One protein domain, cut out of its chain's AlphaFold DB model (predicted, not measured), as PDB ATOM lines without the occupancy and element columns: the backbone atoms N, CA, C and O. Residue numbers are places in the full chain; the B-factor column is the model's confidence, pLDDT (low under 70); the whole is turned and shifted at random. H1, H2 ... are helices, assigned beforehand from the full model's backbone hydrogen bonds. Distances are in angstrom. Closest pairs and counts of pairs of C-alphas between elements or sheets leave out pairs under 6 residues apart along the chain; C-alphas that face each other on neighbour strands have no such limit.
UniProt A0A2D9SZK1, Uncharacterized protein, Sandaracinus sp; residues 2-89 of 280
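AT A GLANCE: This is residues 2 to 89 of the 280 residues of an uncharacterized protein of Sandaracinus sp (UniProt A0A2D9SZK1). Three helices, H3, H4 and H5, lie side by side in an up-and-down bundle, each running against the one before it, with H4 between H3 and H5 along the chain. The short H2 packs on the last residues of H4 at one end of the bundle, while H1 sits to one side with its first residues near the end of H3, and a long loop, of which residues 21 to 26 stand free, joins H1 to H2. The printed part has 88 residues, with five named helices in the order H1 to H5 and no named strand, and its class is all helix. It is compact, with a radius of gyration of the C-alphas of 13.3 A, and spans 40 by 29 by 20 A.

HOW THE PARTS SIT: Start at H1, residues 2 to 13, and look across to H3, residues 38 to 51: they are close but not clearly touching, with the closest C-alphas, Glu 3 and Met 51, 6.2 A apart. They run opposite ways at a tilt of 36 degrees, only just steep. Next comes H2, residues 28 to 34, which is apart from H1. H2 touches H4, residues 60 to 72, at a steep tilt of 48 degrees, the same way; H4 touches H2 with residues 68 to 72 alone, and the closest C-alphas, those of Pro 28 and Thr 69, are 5.2 A apart. H3 and H4 form a helical hairpin and touch at a shallow tilt of 5 degrees, opposite ways, closest at the C-alphas of Leu 48 and Ala 66, 5.6 A. H4 and H5, residues 78 to 87, form a second helical hairpin and touch at a shallow tilt of 21 degrees, closest at the C-alphas of Arg 67 and Ile 80, 6.5 A. H3 and H5 only just touch, with 3 pairs of C-alphas within 8 A, and H3 does so with residues 46 to 49 alone. H4 is the hub, touching three helices. In H1, H2, H3, H4 and H5 every O i to N i+4 pair is within hydrogen-bond range.

IN THESE COORDINATES: Find C-alpha 2 at (-12.159, -6.760, -16.182); from there H1 runs 16.6 A to residue 13. H2, from 28 to 34, is 10.0 A long. Find C-alpha 38 at (-39.485, -12.521, -18.717), where H3 begins its 20.2 A to residue 51. H4 runs 18.4 A from 60 to 72, and H5 runs 14.6 A from 78 to C-alpha 87 at (-14.802, -25.519, -21.809).

THE WHOLE: Look at the C-alphas of Thr 17 and Gly 89, the two farthest apart, at 40.0 A. The link from H1 to H2 is long; those from H2 to H3 and from H4 to H5 are tight, and that from H3 to H4 is short. The printed part has no cut, and no printed residue has a pLDDT under 70.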
ATOM      1  N   ARG A   2     -11.131  -7.339 -15.313       73.88
ATOM      2  CA  ARG A   2     -12.159  -6.760 -16.182       73.88
ATOM      3  C   ARG A   2     -13.568  -7.036 -15.659       73.88
ATOM      4  O   ARG A   2     -14.407  -6.149 -15.734       73.88
ATOM      5  N   GLU A   3     -13.814  -8.213 -15.077       75.75
ATOM      6  CA  GLU A   3     -15.116  -8.542 -14.474       75.75
ATOM      7  C   GLU A   3     -15.491  -7.594 -13.319       75.75
ATOM      8  O   GLU A   3     -16.600  -7.065 -13.288       75.75
ATOM      9  N   GLN A   4     -14.558  -7.310 -12.401       77.00
ATOM     10  CA  GLN A   4     -14.804  -6.379 -11.291       77.00
ATOM     11  C   GLN A   4     -15.078  -4.953 -11.781       77.00
ATOM     12  O   GLN A   4     -15.980  -4.300 -11.258       77.00
ATOM     13  N   ASP A   5     -14.368  -4.496 -12.816       78.12
ATOM     14  CA  ASP A   5     -14.608  -3.184 -13.427       78.12
ATOM     15  C   ASP A   5     -16.011  -3.089 -14.052       78.12
ATOM     16  O   ASP A   5     -16.667  -2.049 -13.957       78.12
ATOM     17  N   LEU A   6     -16.499  -4.173 -14.666       77.00
ATOM     18  CA  LEU A   6     -17.856  -4.250 -15.220       77.00
ATOM     19  C   LEU A   6     -18.924  -4.248 -14.136       77.00
ATOM     20  O   LEU A   6     -19.904  -3.514 -14.249       77.00
ATOM     21  N   LEU A   7     -18.731  -5.028 -13.072       81.50
ATOM     22  CA  LEU A   7     -19.650  -5.039 -11.938       81.50
ATOM     23  C   LEU A   7     -19.704  -3.668 -11.255       81.50
ATOM     24  O   LEU A   7     -20.791  -3.193 -10.926       81.50
ATOM     25  N   ALA A   8     -18.559  -2.997 -11.099       81.94
ATOM     26  CA  ALA A   8     -18.484  -1.648 -10.543       81.94
ATOM     27  C   ALA A   8     -19.195  -0.619 -11.433       81.94
ATOM     28  O   ALA A   8     -19.978   0.189 -10.931       81.94
ATOM     29  N   ALA A   9     -18.984  -0.675 -12.752       79.88
ATOM     30  CA  ALA A   9     -19.685   0.187 -13.700       79.88
ATOM     31  C   ALA A   9     -21.205  -0.037 -13.649       79.88
ATOM     32  O   ALA A   9     -21.969   0.922 -13.537       79.88
ATOM     33  N   ARG A  10     -21.645  -1.301 -13.630       80.94
ATOM     34  CA  ARG A  10     -23.066  -1.655 -13.558       80.94
ATOM     35  C   ARG A  10     -23.713  -1.195 -12.256       80.94
ATOM     36  O   ARG A  10     -24.833  -0.693 -12.256       80.94
ATOM     37  N   ALA A  11     -23.008  -1.341 -11.141       82.50
ATOM     38  CA  ALA A  11     -23.462  -0.858  -9.848       82.50
ATOM     39  C   ALA A  11     -23.619   0.669  -9.840       82.50
ATOM     40  O   ALA A  11     -24.644   1.168  -9.377       82.50
ATOM     41  N   ALA A  12     -22.664   1.398 -10.424       81.69
ATOM     42  CA  ALA A  12     -22.738   2.849 -10.556       81.69
ATOM     43  C   ALA A  12     -23.929   3.300 -11.424       81.69
ATOM     44  O   ALA A  12     -24.650   4.215 -11.027       81.69
ATOM     45  N   GLU A  13     -24.198   2.635 -12.553       81.44
ATOM     46  CA  GLU A  13     -25.385   2.897 -13.391       81.44
ATOM     47  C   GLU A  13     -26.703   2.709 -12.633       81.44
ATOM     48  O   GLU A  13     -27.668   3.440 -12.851       81.44
ATOM     49  N   LEU A  14     -26.743   1.733 -11.724       81.00
ATOM     50  CA  LEU A  14     -27.895   1.452 -10.868       81.00
ATOM     51  C   LEU A  14     -27.949   2.351  -9.619       81.00
ATOM     52  O   LEU A  14     -28.835   2.180  -8.781       81.00
ATOM     53  N   GLY A  15     -27.018   3.298  -9.474       81.75
ATOM     54  CA  GLY A  15     -26.933   4.205  -8.328       81.75
ATOM     55  C   GLY A  15     -26.456   3.542  -7.031       81.75
ATOM     56  O   GLY A  15     -26.648   4.102  -5.951       81.75
ATOM     57  N   HIS A  16     -25.847   2.355  -7.102       83.81
ATOM     58  CA  HIS A  16     -25.263   1.687  -5.944       83.81
ATOM     59  C   HIS A  16     -23.909   2.312  -5.587       83.81
ATOM     60  O   HIS A  16     -23.002   2.383  -6.412       83.81
ATOM     61  N   THR A  17     -23.768   2.743  -4.335       77.75
ATOM     62  CA  THR A  17     -22.571   3.424  -3.809       77.75
ATOM     63  C   THR A  17     -21.824   2.607  -2.749       77.75
ATOM     64  O   THR A  17     -20.838   3.081  -2.187       77.75
ATOM     65  N   GLY A  18     -22.303   1.395  -2.447       78.94
ATOM     66  CA  GLY A  18     -21.719   0.492  -1.455       78.94
ATOM     67  C   GLY A  18     -20.621  -0.412  -2.019       78.94
ATOM     68  O   GLY A  18     -20.357  -0.438  -3.221       78.94
ATOM     69  N   SER A  19     -19.975  -1.170  -1.129       80.94
ATOM     70  CA  SER A  19     -19.033  -2.215  -1.538       80.94
ATOM     71  C   SER A  19     -19.783  -3.402  -2.141       80.94
ATOM     72  O   SER A  19     -20.695  -3.942  -1.511       80.94
ATOM     73  N   LEU A  20     -19.348  -3.849  -3.320       80.56
ATOM     74  CA  LEU A  20     -19.883  -5.043  -3.975       80.56
ATOM     75  C   LEU A  20     -19.631  -6.312  -3.157       80.56
ATOM     76  O   LEU A  20     -20.491  -7.186  -3.112       80.56
ATOM     77  N   ASP A  21     -18.507  -6.375  -2.440       79.19
ATOM     78  CA  ASP A  21     -18.155  -7.513  -1.582       79.19
ATOM     79  C   ASP A  21     -19.068  -7.628  -0.350       79.19
ATOM     80  O   ASP A  21     -19.113  -8.666   0.310       79.19
ATOM     81  N   ALA A  22     -19.800  -6.557  -0.025       78.62
ATOM     82  CA  ALA A  22     -20.767  -6.526   1.068       78.62
ATOM     83  C   ALA A  22     -22.193  -6.883   0.616       78.62
ATOM     84  O   ALA A  22     -23.103  -6.919   1.452       78.62
ATOM     85  N   LEU A  23     -22.415  -7.133  -0.681       77.31
ATOM     86  CA  LEU A  23     -23.724  -7.545  -1.175       77.31
ATOM     87  C   LEU A  23     -24.056  -8.954  -0.661       77.31
ATOM     88  O   LEU A  23     -23.229  -9.864  -0.759       77.31
ATOM     89  N   PRO A  24     -25.266  -9.169  -0.116       73.31
ATOM     90  CA  PRO A  24     -25.662 -10.492   0.329       73.31
ATOM     91  C   PRO A  24     -25.721 -11.439  -0.869       73.31
ATOM     92  O   PRO A  24     -26.232 -11.091  -1.934       73.31
ATOM     93  N   ALA A  25     -25.249 -12.672  -0.680       71.81
ATOM     94  CA  ALA A  25     -25.468 -13.718  -1.665       71.81
ATOM     95  C   ALA A  25     -26.980 -13.901  -1.870       71.81
ATOM     96  O   ALA A  25     -27.718 -14.208  -0.931       71.81
ATOM     97  N   HIS A  26     -27.448 -13.696  -3.099       70.31
ATOM     98  CA  HIS A  26     -28.849 -13.898  -3.434       70.31
ATOM     99  C   HIS A  26     -29.092 -15.349  -3.845       70.31
ATOM    100  O   HIS A  26     -28.437 -15.877  -4.742       70.31
ATOM    101  N   ASP A  27     -30.081 -15.985  -3.214       74.06
ATOM    102  CA  ASP A  27     -30.622 -17.258  -3.686       74.06
ATOM    103  C   ASP A  27     -31.274 -17.048  -5.069       74.06
ATOM    104  O   ASP A  27     -32.155 -16.184  -5.201       74.06
ATOM    105  N   PRO A  28     -30.902 -17.833  -6.098       70.50
ATOM    106  CA  PRO A  28     -31.544 -17.797  -7.410       70.50
ATOM    107  C   PRO A  28     -33.082 -17.855  -7.370       70.50
ATOM    108  O   PRO A  28     -33.742 -17.258  -8.223       70.50
ATOM    109  N   VAL A  29     -33.681 -18.535  -6.382       70.88
ATOM    110  CA  VAL A  29     -35.147 -18.596  -6.221       70.88
ATOM    111  C   VAL A  29     -35.725 -17.274  -5.711       70.88
ATOM    112  O   VAL A  29     -36.791 -16.850  -6.164       70.88
ATOM    113  N   ALA A  30     -35.035 -16.592  -4.795       78.19
ATOM    114  CA  ALA A  30     -35.439 -15.269  -4.325       78.19
ATOM    115  C   ALA A  30     -35.356 -14.235  -5.459       78.19
ATOM    116  O   ALA A  30     -36.294 -13.464  -5.664       78.19
ATOM    117  N   LEU A  31     -34.293 -14.301  -6.265       77.94
ATOM    118  CA  LEU A  31     -34.109 -13.468  -7.453       77.94
ATOM    119  C   LEU A  31     -35.252 -13.641  -8.472       77.94
ATOM    120  O   LEU A  31     -35.749 -12.659  -9.021       77.94
ATOM    121  N   ALA A  32     -35.743 -14.871  -8.671       75.31
ATOM    122  CA  ALA A  32     -36.873 -15.154  -9.562       75.31
ATOM    123  C   ALA A  32     -38.181 -14.463  -9.153       75.31
ATOM    124  O   ALA A  32     -38.998 -14.132 -10.014       75.31
ATOM    125  N   ARG A  33     -38.382 -14.229  -7.850       80.19
ATOM    126  CA  ARG A  33     -39.548 -13.498  -7.333       80.19
ATOM    127  C   ARG A  33     -39.423 -11.989  -7.533       80.19
ATOM    128  O   ARG A  33     -40.441 -11.324  -7.681       80.19
ATOM    129  N   MET A  34     -38.198 -11.465  -7.544       83.31
ATOM    130  CA  MET A  34     -37.915 -10.032  -7.701       83.31
ATOM    131  C   MET A  34     -37.958  -9.561  -9.157       83.31
ATOM    132  O   MET A  34     -38.121  -8.371  -9.406       83.31
ATOM    133  N   LEU A  35     -37.825 -10.481 -10.115       85.31
ATOM    134  CA  LEU A  35     -37.854 -10.197 -11.548       85.31
ATOM    135  C   LEU A  35     -39.072 -10.884 -12.176       85.31
ATOM    136  O   LEU A  35     -38.938 -12.005 -12.667       85.31
ATOM    137  N   PRO A  36     -40.280 -10.303 -12.127       79.88
ATOM    138  CA  PRO A  36     -41.453 -10.923 -12.736       79.88
ATOM    139  C   PRO A  36     -41.410 -10.889 -14.270       79.88
ATOM    140  O   PRO A  36     -41.956 -11.791 -14.902       79.88
ATOM    141  N   GLU A  37     -40.740  -9.902 -14.873       90.62
ATOM    142  CA  GLU A  37     -40.717  -9.711 -16.326       90.62
ATOM    143  C   GLU A  37     -39.788 -10.724 -17.032       90.62
ATOM    144  O   GLU A  37     -38.582 -10.748 -16.749       90.62
ATOM    145  N   PRO A  38     -40.293 -11.546 -17.977       89.19
ATOM    146  CA  PRO A  38     -39.485 -12.521 -18.717       89.19
ATOM    147  C   PRO A  38     -38.278 -11.910 -19.440       89.19
ATOM    148  O   PRO A  38     -37.197 -12.499 -19.446       89.19
ATOM    149  N   GLU A  39     -38.435 -10.712 -19.997       88.75
ATOM    150  CA  GLU A  39     -37.398 -10.005 -20.745       88.75
ATOM    151  C   GLU A  39     -36.226  -9.623 -19.837       88.75
ATOM    152  O   GLU A  39     -35.065  -9.782 -20.211       88.75
ATOM    153  N   ARG A  40     -36.514  -9.187 -18.603       88.94
ATOM    154  CA  ARG A  40     -35.485  -8.849 -17.609       88.94
ATOM    155  C   ARG A  40     -34.747 -10.083 -17.111       88.94
ATOM    156  O   ARG A  40     -33.536 -10.033 -16.908       88.94
ATOM    157  N   ARG A  41     -35.453 -11.207 -16.955       91.81
ATOM    158  CA  ARG A  41     -34.823 -12.492 -16.623       91.81
ATOM    159  C   ARG A  41     -33.857 -12.929 -17.712       91.81
ATOM    160  O   ARG A  41     -32.755 -13.378 -17.411       91.81
ATOM    161  N   GLU A  42     -34.264 -12.811 -18.973       91.62
ATOM    162  CA  GLU A  42     -33.403 -13.171 -20.092       91.62
ATOM    163  C   GLU A  42     -32.195 -12.235 -20.203       91.62
ATOM    164  O   GLU A  42     -31.077 -12.727 -20.366       91.62
ATOM    165  N   ALA A  43     -32.398 -10.923 -20.057       90.00
ATOM    166  CA  ALA A  43     -31.321  -9.935 -20.045       90.00
ATOM    167  C   ALA A  43     -30.277 -10.250 -18.965       90.00
ATOM    168  O   ALA A  43     -29.095 -10.347 -19.280       90.00
ATOM    169  N   LEU A  44     -30.711 -10.541 -17.734       90.62
ATOM    170  CA  LEU A  44     -29.801 -10.906 -16.648       90.62
ATOM    171  C   LEU A  44     -28.986 -12.166 -16.966       90.62
ATOM    172  O   LEU A  44     -27.781 -12.215 -16.740       90.62
ATOM    173  N   VAL A  45     -29.618 -13.203 -17.522       93.88
ATOM    174  CA  VAL A  45     -28.891 -14.427 -17.892       93.88
ATOM    175  C   VAL A  45     -27.891 -14.163 -19.024       93.88
ATOM    176  O   VAL A  45     -26.816 -14.761 -19.027       93.88
ATOM    177  N   ARG A  46     -28.207 -13.274 -19.974       94.06
ATOM    178  CA  ARG A  46     -27.266 -12.852 -21.024       94.06
ATOM    179  C   ARG A  46     -26.083 -12.082 -20.437       94.06
ATOM    180  O   ARG A  46     -24.953 -12.400 -20.794       94.06
ATOM    181  N   GLU A  47     -26.320 -11.155 -19.510       90.88
ATOM    182  CA  GLU A  47     -25.259 -10.433 -18.793       90.88
ATOM    183  C   GLU A  47     -24.321 -11.410 -18.063       90.88
ATOM    184  O   GLU A  47     -23.108 -11.343 -18.247       90.88
ATOM    185  N   LEU A  48     -24.864 -12.395 -17.334       92.19
ATOM    186  CA  LEU A  48     -24.061 -13.427 -16.659       92.19
ATOM    187  C   LEU A  48     -23.213 -14.262 -17.628       92.19
ATOM    188  O   LEU A  48     -22.087 -14.633 -17.306       92.19
ATOM    189  N   VAL A  49     -23.742 -14.567 -18.816       94.81
ATOM    190  CA  VAL A  49     -22.975 -15.261 -19.859       94.81
ATOM    191  C   VAL A  49     -21.812 -14.398 -20.347       94.81
ATOM    192  O   VAL A  49     -20.719 -14.930 -20.509       94.81
ATOM    193  N   LEU A  50     -22.023 -13.096 -20.566       92.69
ATOM    194  CA  LEU A  50     -20.950 -12.188 -20.990       92.69
ATOM    195  C   LEU A  50     -19.885 -12.027 -19.898       92.69
ATOM    196  O   LEU A  50     -18.697 -12.054 -20.211       92.69
ATOM    197  N   MET A  51     -20.286 -11.938 -18.624       88.81
ATOM    198  CA  MET A  51     -19.349 -11.878 -17.490       88.81
ATOM    199  C   MET A  51     -18.456 -13.105 -17.422       88.81
ATOM    200  O   MET A  51     -17.243 -12.967 -17.293       88.81
ATOM    201  N   ALA A  52     -19.014 -14.290 -17.669       92.31
ATOM    202  CA  ALA A  52     -18.241 -15.524 -17.715       92.31
ATOM    203  C   ALA A  52     -17.190 -15.584 -18.846       92.31
ATOM    204  O   ALA A  52     -16.448 -16.559 -18.904       92.31
ATOM    205  N   MET A  53     -17.143 -14.612 -19.765       92.38
ATOM    206  CA  MET A  53     -16.203 -14.580 -20.895       92.38
ATOM    207  C   MET A  53     -15.152 -13.468 -20.787       92.38
ATOM    208  O   MET A  53     -14.132 -13.548 -21.464       92.38
ATOM    209  N   ILE A  54     -15.404 -12.420 -19.998       88.00
ATOM    210  CA  ILE A  54     -14.788 -11.096 -20.192       88.00
ATOM    211  C   ILE A  54     -13.375 -10.937 -19.623       88.00
ATOM    212  O   ILE A  54     -12.649 -10.001 -19.967       88.00
ATOM    213  N   ASP A  55     -12.968 -11.844 -18.737       87.44
ATOM    214  CA  ASP A  55     -11.612 -11.851 -18.191       87.44
ATOM    215  C   ASP A  55     -10.593 -12.505 -19.150       87.44
ATOM    216  O   ASP A  55      -9.386 -12.435 -18.907       87.44
ATOM    217  N   GLY A  56     -11.034 -13.019 -20.306       85.75
ATOM    218  CA  GLY A  56     -10.187 -13.638 -21.338       85.75
ATOM    219  C   GLY A  56     -10.076 -15.156 -21.222       85.75
ATOM    220  O   GLY A  56      -9.458 -15.799 -22.071       85.75
ATOM    221  N   GLU A  57     -10.712 -15.730 -20.206       89.50
ATOM    222  CA  GLU A  57     -10.907 -17.161 -20.021       89.50
ATOM    223  C   GLU A  57     -12.338 -17.410 -19.546       89.50
ATOM    224  O   GLU A  57     -12.986 -16.518 -19.002       89.50
ATOM    225  N   VAL A  58     -12.838 -18.625 -19.771       90.81
ATOM    226  CA  VAL A  58     -14.165 -19.012 -19.288       90.81
ATOM    227  C   VAL A  58     -14.024 -19.681 -17.930       90.81
ATOM    228  O   VAL A  58     -13.451 -20.767 -17.845       90.81
ATOM    229  N   ASP A  59     -14.578 -19.067 -16.884       87.62
ATOM    230  CA  ASP A  59     -14.593 -19.639 -15.535       87.62
ATOM    231  C   ASP A  59     -15.725 -20.682 -15.383       87.62
ATOM    232  O   ASP A  59     -16.912 -20.348 -15.504       87.62
ATOM    233  N   PRO A  60     -15.411 -21.961 -15.080       91.31
ATOM    234  CA  PRO A  60     -16.421 -22.979 -14.809       91.31
ATOM    235  C   PRO A  60     -17.388 -22.623 -13.670       91.31
ATOM    236  O   PRO A  60     -18.548 -23.051 -13.721       91.31
ATOM    237  N   ALA A  61     -16.951 -21.868 -12.656       90.00
ATOM    238  CA  ALA A  61     -17.807 -21.455 -11.545       90.00
ATOM    239  C   ALA A  61     -18.804 -20.367 -11.980       90.00
ATOM    240  O   ALA A  61     -20.005 -20.501 -11.711       90.00
ATOM    241  N   ALA A  62     -18.363 -19.366 -12.746       90.31
ATOM    242  CA  ALA A  62     -19.248 -18.402 -13.400       90.31
ATOM    243  C   ALA A  62     -20.282 -19.092 -14.313       90.31
ATOM    244  O   ALA A  62     -21.480 -18.800 -14.246       90.31
ATOM    245  N   VAL A  63     -19.873 -20.096 -15.099       94.06
ATOM    246  CA  VAL A  63     -20.793 -20.873 -15.958       94.06
ATOM    247  C   VAL A  63     -21.811 -21.661 -15.129       94.06
ATOM    248  O   VAL A  63     -22.996 -21.720 -15.477       94.06
ATOM    249  N   ALA A  64     -21.377 -22.271 -14.023       92.00
ATOM    250  CA  ALA A  64     -22.268 -22.974 -13.108       92.00
ATOM    251  C   ALA A  64     -23.308 -22.022 -12.497       92.00
ATOM    252  O   ALA A  64     -24.487 -22.387 -12.446       92.00
ATOM    253  N   THR A  65     -22.886 -20.809 -12.135       90.25
ATOM    254  CA  THR A  65     -23.741 -19.733 -11.617       90.25
ATOM    255  C   THR A  65     -24.759 -19.281 -12.662       90.25
ATOM    256  O   THR A  65     -25.962 -19.315 -12.403       90.25
ATOM    257  N   ALA A  66     -24.323 -18.965 -13.886       92.94
ATOM    258  CA  ALA A  66     -25.224 -18.612 -14.985       92.94
ATOM    259  C   ALA A  66     -26.277 -19.708 -15.230       92.94
ATOM    260  O   ALA A  66     -27.462 -19.424 -15.423       92.94
ATOM    261  N   ARG A  67     -25.875 -20.984 -15.149       94.69
ATOM    262  CA  ARG A  67     -26.773 -22.136 -15.299       94.69
ATOM    263  C   ARG A  67     -27.770 -22.284 -14.151       94.69
ATOM    264  O   ARG A  67     -28.936 -22.576 -14.426       94.69
ATOM    265  N   SER A  68     -27.353 -22.142 -12.891       91.38
ATOM    266  CA  SER A  68     -28.279 -22.211 -11.751       91.38
ATOM    267  C   SER A  68     -29.272 -21.056 -11.774       91.38
ATOM    268  O   SER A  68     -30.469 -21.288 -11.596       91.38
ATOM    269  N   THR A  69     -28.806 -19.847 -12.093       90.69
ATOM    270  CA  THR A  69     -29.655 -18.661 -12.229       90.69
ATOM    271  C   THR A  69     -30.664 -18.840 -13.357       90.69
ATOM    272  O   THR A  69     -31.862 -18.691 -13.134       90.69
ATOM    273  N   ALA A  70     -30.229 -19.265 -14.548       93.69
ATOM    274  CA  ALA A  70     -31.136 -19.510 -15.670       93.69
ATOM    275  C   ALA A  70     -32.222 -20.545 -15.335       93.69
ATOM    276  O   ALA A  70     -33.385 -20.355 -15.688       93.69
ATOM    277  N   ARG A  71     -31.873 -21.617 -14.605       93.00
ATOM    278  CA  ARG A  71     -32.850 -22.615 -14.140       93.00
ATOM    279  C   ARG A  71     -33.870 -22.018 -13.173       93.00
ATOM    280  O   ARG A  71     -35.059 -22.257 -13.360       93.00
ATOM    281  N   ALA A  72     -33.427 -21.249 -12.182       90.69
ATOM    282  CA  ALA A  72     -34.321 -20.637 -11.199       90.69
ATOM    283  C   ALA A  72     -35.257 -19.593 -11.824       90.69
ATOM    284  O   ALA A  72     -36.431 -19.518 -11.471       90.69
ATOM    285  N   LEU A  73     -34.764 -18.845 -12.814       91.19
ATOM    286  CA  LEU A  73     -35.545 -17.870 -13.575       91.19
ATOM    287  C   LEU A  73     -36.428 -18.504 -14.669       91.19
ATOM    288  O   LEU A  73     -37.188 -17.793 -15.327       91.19
ATOM    289  N   ALA A  74     -36.344 -19.826 -14.867       92.06
ATOM    290  CA  ALA A  74     -36.986 -20.564 -15.958       92.06
ATOM    291  C   ALA A  74     -36.616 -20.051 -17.370       92.06
ATOM    292  O   ALA A  74     -37.408 -20.133 -18.309       92.06
ATOM    293  N   VAL A  75     -35.385 -19.558 -17.538       94.31
ATOM    294  CA  VAL A  75     -34.849 -19.047 -18.805       94.31
ATOM    295  C   VAL A  75     -34.085 -20.145 -19.538       94.31
ATOM    296  O   VAL A  75     -33.190 -20.795 -18.995       94.31
ATOM    297  N   ARG A  76     -34.392 -20.326 -20.824       92.81
ATOM    298  CA  ARG A  76     -33.619 -21.190 -21.723       92.81
ATOM    299  C   ARG A  76     -32.632 -20.347 -22.518       92.81
ATOM    300  O   ARG A  76     -33.008 -19.782 -23.537       92.81
ATOM    301  N   GLN A  77     -31.372 -20.320 -22.087       93.44
ATOM    302  CA  GLN A  77     -30.312 -19.581 -22.775       93.44
ATOM    303  C   GLN A  77     -29.303 -20.536 -23.442       93.44
ATOM    304  O   GLN A  77     -28.487 -21.143 -22.742       93.44
ATOM    305  N   PRO A  78     -29.329 -20.697 -24.783       92.69
ATOM    306  CA  PRO A  78     -28.385 -21.553 -25.504       92.69
ATOM    307  C   PRO A  78     -26.913 -21.206 -25.278       92.69
ATOM    308  O   PRO A  78     -26.077 -22.107 -25.304       92.69
ATOM    309  N   ALA A  79     -26.595 -19.939 -25.009       94.75
ATOM    310  CA  ALA A  79     -25.217 -19.506 -24.812       94.75
ATOM    311  C   ALA A  79     -24.527 -20.167 -23.604       94.75
ATOM    312  O   ALA A  79     -23.325 -20.412 -23.637       94.75
ATOM    313  N   ILE A  80     -25.287 -20.592 -22.587       96.56
ATOM    314  CA  ILE A  80     -24.749 -21.391 -21.472       96.56
ATOM    315  C   ILE A  80     -24.210 -22.731 -21.986       96.56
ATOM    316  O   ILE A  80     -23.132 -23.173 -21.597       96.56
ATOM    317  N   HIS A  81     -24.934 -23.381 -22.901       95.31
ATOM    318  CA  HIS A  81     -24.461 -24.615 -23.521       95.31
ATOM    319  C   HIS A  81     -23.225 -24.373 -24.398       95.31
ATOM    320  O   HIS A  81     -22.339 -25.221 -24.447       95.31
ATOM    321  N   GLN A  82     -23.144 -23.220 -25.063       95.44
ATOM    322  CA  GLN A  82     -21.985 -22.834 -25.870       95.44
ATOM    323  C   GLN A  82     -20.731 -22.663 -25.002       95.44
ATOM    324  O   GLN A  82     -19.691 -23.223 -25.350       95.44
ATOM    325  N   LEU A  83     -20.851 -22.037 -23.826       96.06
ATOM    326  CA  LEU A  83     -19.753 -21.957 -22.858       96.06
ATOM    327  C   LEU A  83     -19.304 -23.353 -22.404       96.06
ATOM    328  O   LEU A  83     -18.113 -23.655 -22.377       96.06
ATOM    329  N   GLU A  84     -20.247 -24.259 -22.121       95.69
ATOM    330  CA  GLU A  84     -19.909 -25.646 -21.784       95.69
ATOM    331  C   GLU A  84     -19.222 -26.397 -22.943       95.69
ATOM    332  O   GLU A  84     -18.382 -27.268 -22.707       95.69
ATOM    333  N   LEU A  85     -19.595 -26.126 -24.199       96.25
ATOM    334  CA  LEU A  85     -18.920 -26.700 -25.367       96.25
ATOM    335  C   LEU A  85     -17.494 -26.166 -25.494       96.25
ATOM    336  O   LEU A  85     -16.595 -26.961 -25.777       96.25
ATOM    337  N   PHE A  86     -17.294 -24.868 -25.258       95.94
ATOM    338  CA  PHE A  86     -15.985 -24.224 -25.252       95.94
ATOM    339  C   PHE A  86     -15.070 -24.831 -24.181       95.94
ATOM    340  O   PHE A  86     -14.007 -25.349 -24.516       95.94
ATOM    341  N   LEU A  87     -15.536 -24.909 -22.928       95.31
ATOM    342  CA  LEU A  87     -14.802 -25.519 -21.809       95.31
ATOM    343  C   LEU A  87     -14.393 -26.977 -22.068       95.31
ATOM    344  O   LEU A  87     -13.346 -27.432 -21.620       95.31
ATOM    345  N   ARG A  88     -15.218 -27.733 -22.802       95.88
ATOM    346  CA  ARG A  88     -14.938 -29.134 -23.169       95.88
ATOM    347  C   ARG A  88     -14.087 -29.272 -24.440       95.88
ATOM    348  O   ARG A  88     -13.979 -30.385 -24.958       95.88
ATOM    349  N   GLY A  89     -13.578 -28.174 -25.004       94.19
ATOM    350  CA  GLY A  89     -12.798 -28.166 -26.246       94.19
ATOM    351  C   GLY A  89     -13.584 -28.602 -27.489       94.19
ATOM    352  O   GLY A  89     -13.002 -28.983 -28.503       94.19
TER     353      GLY A  89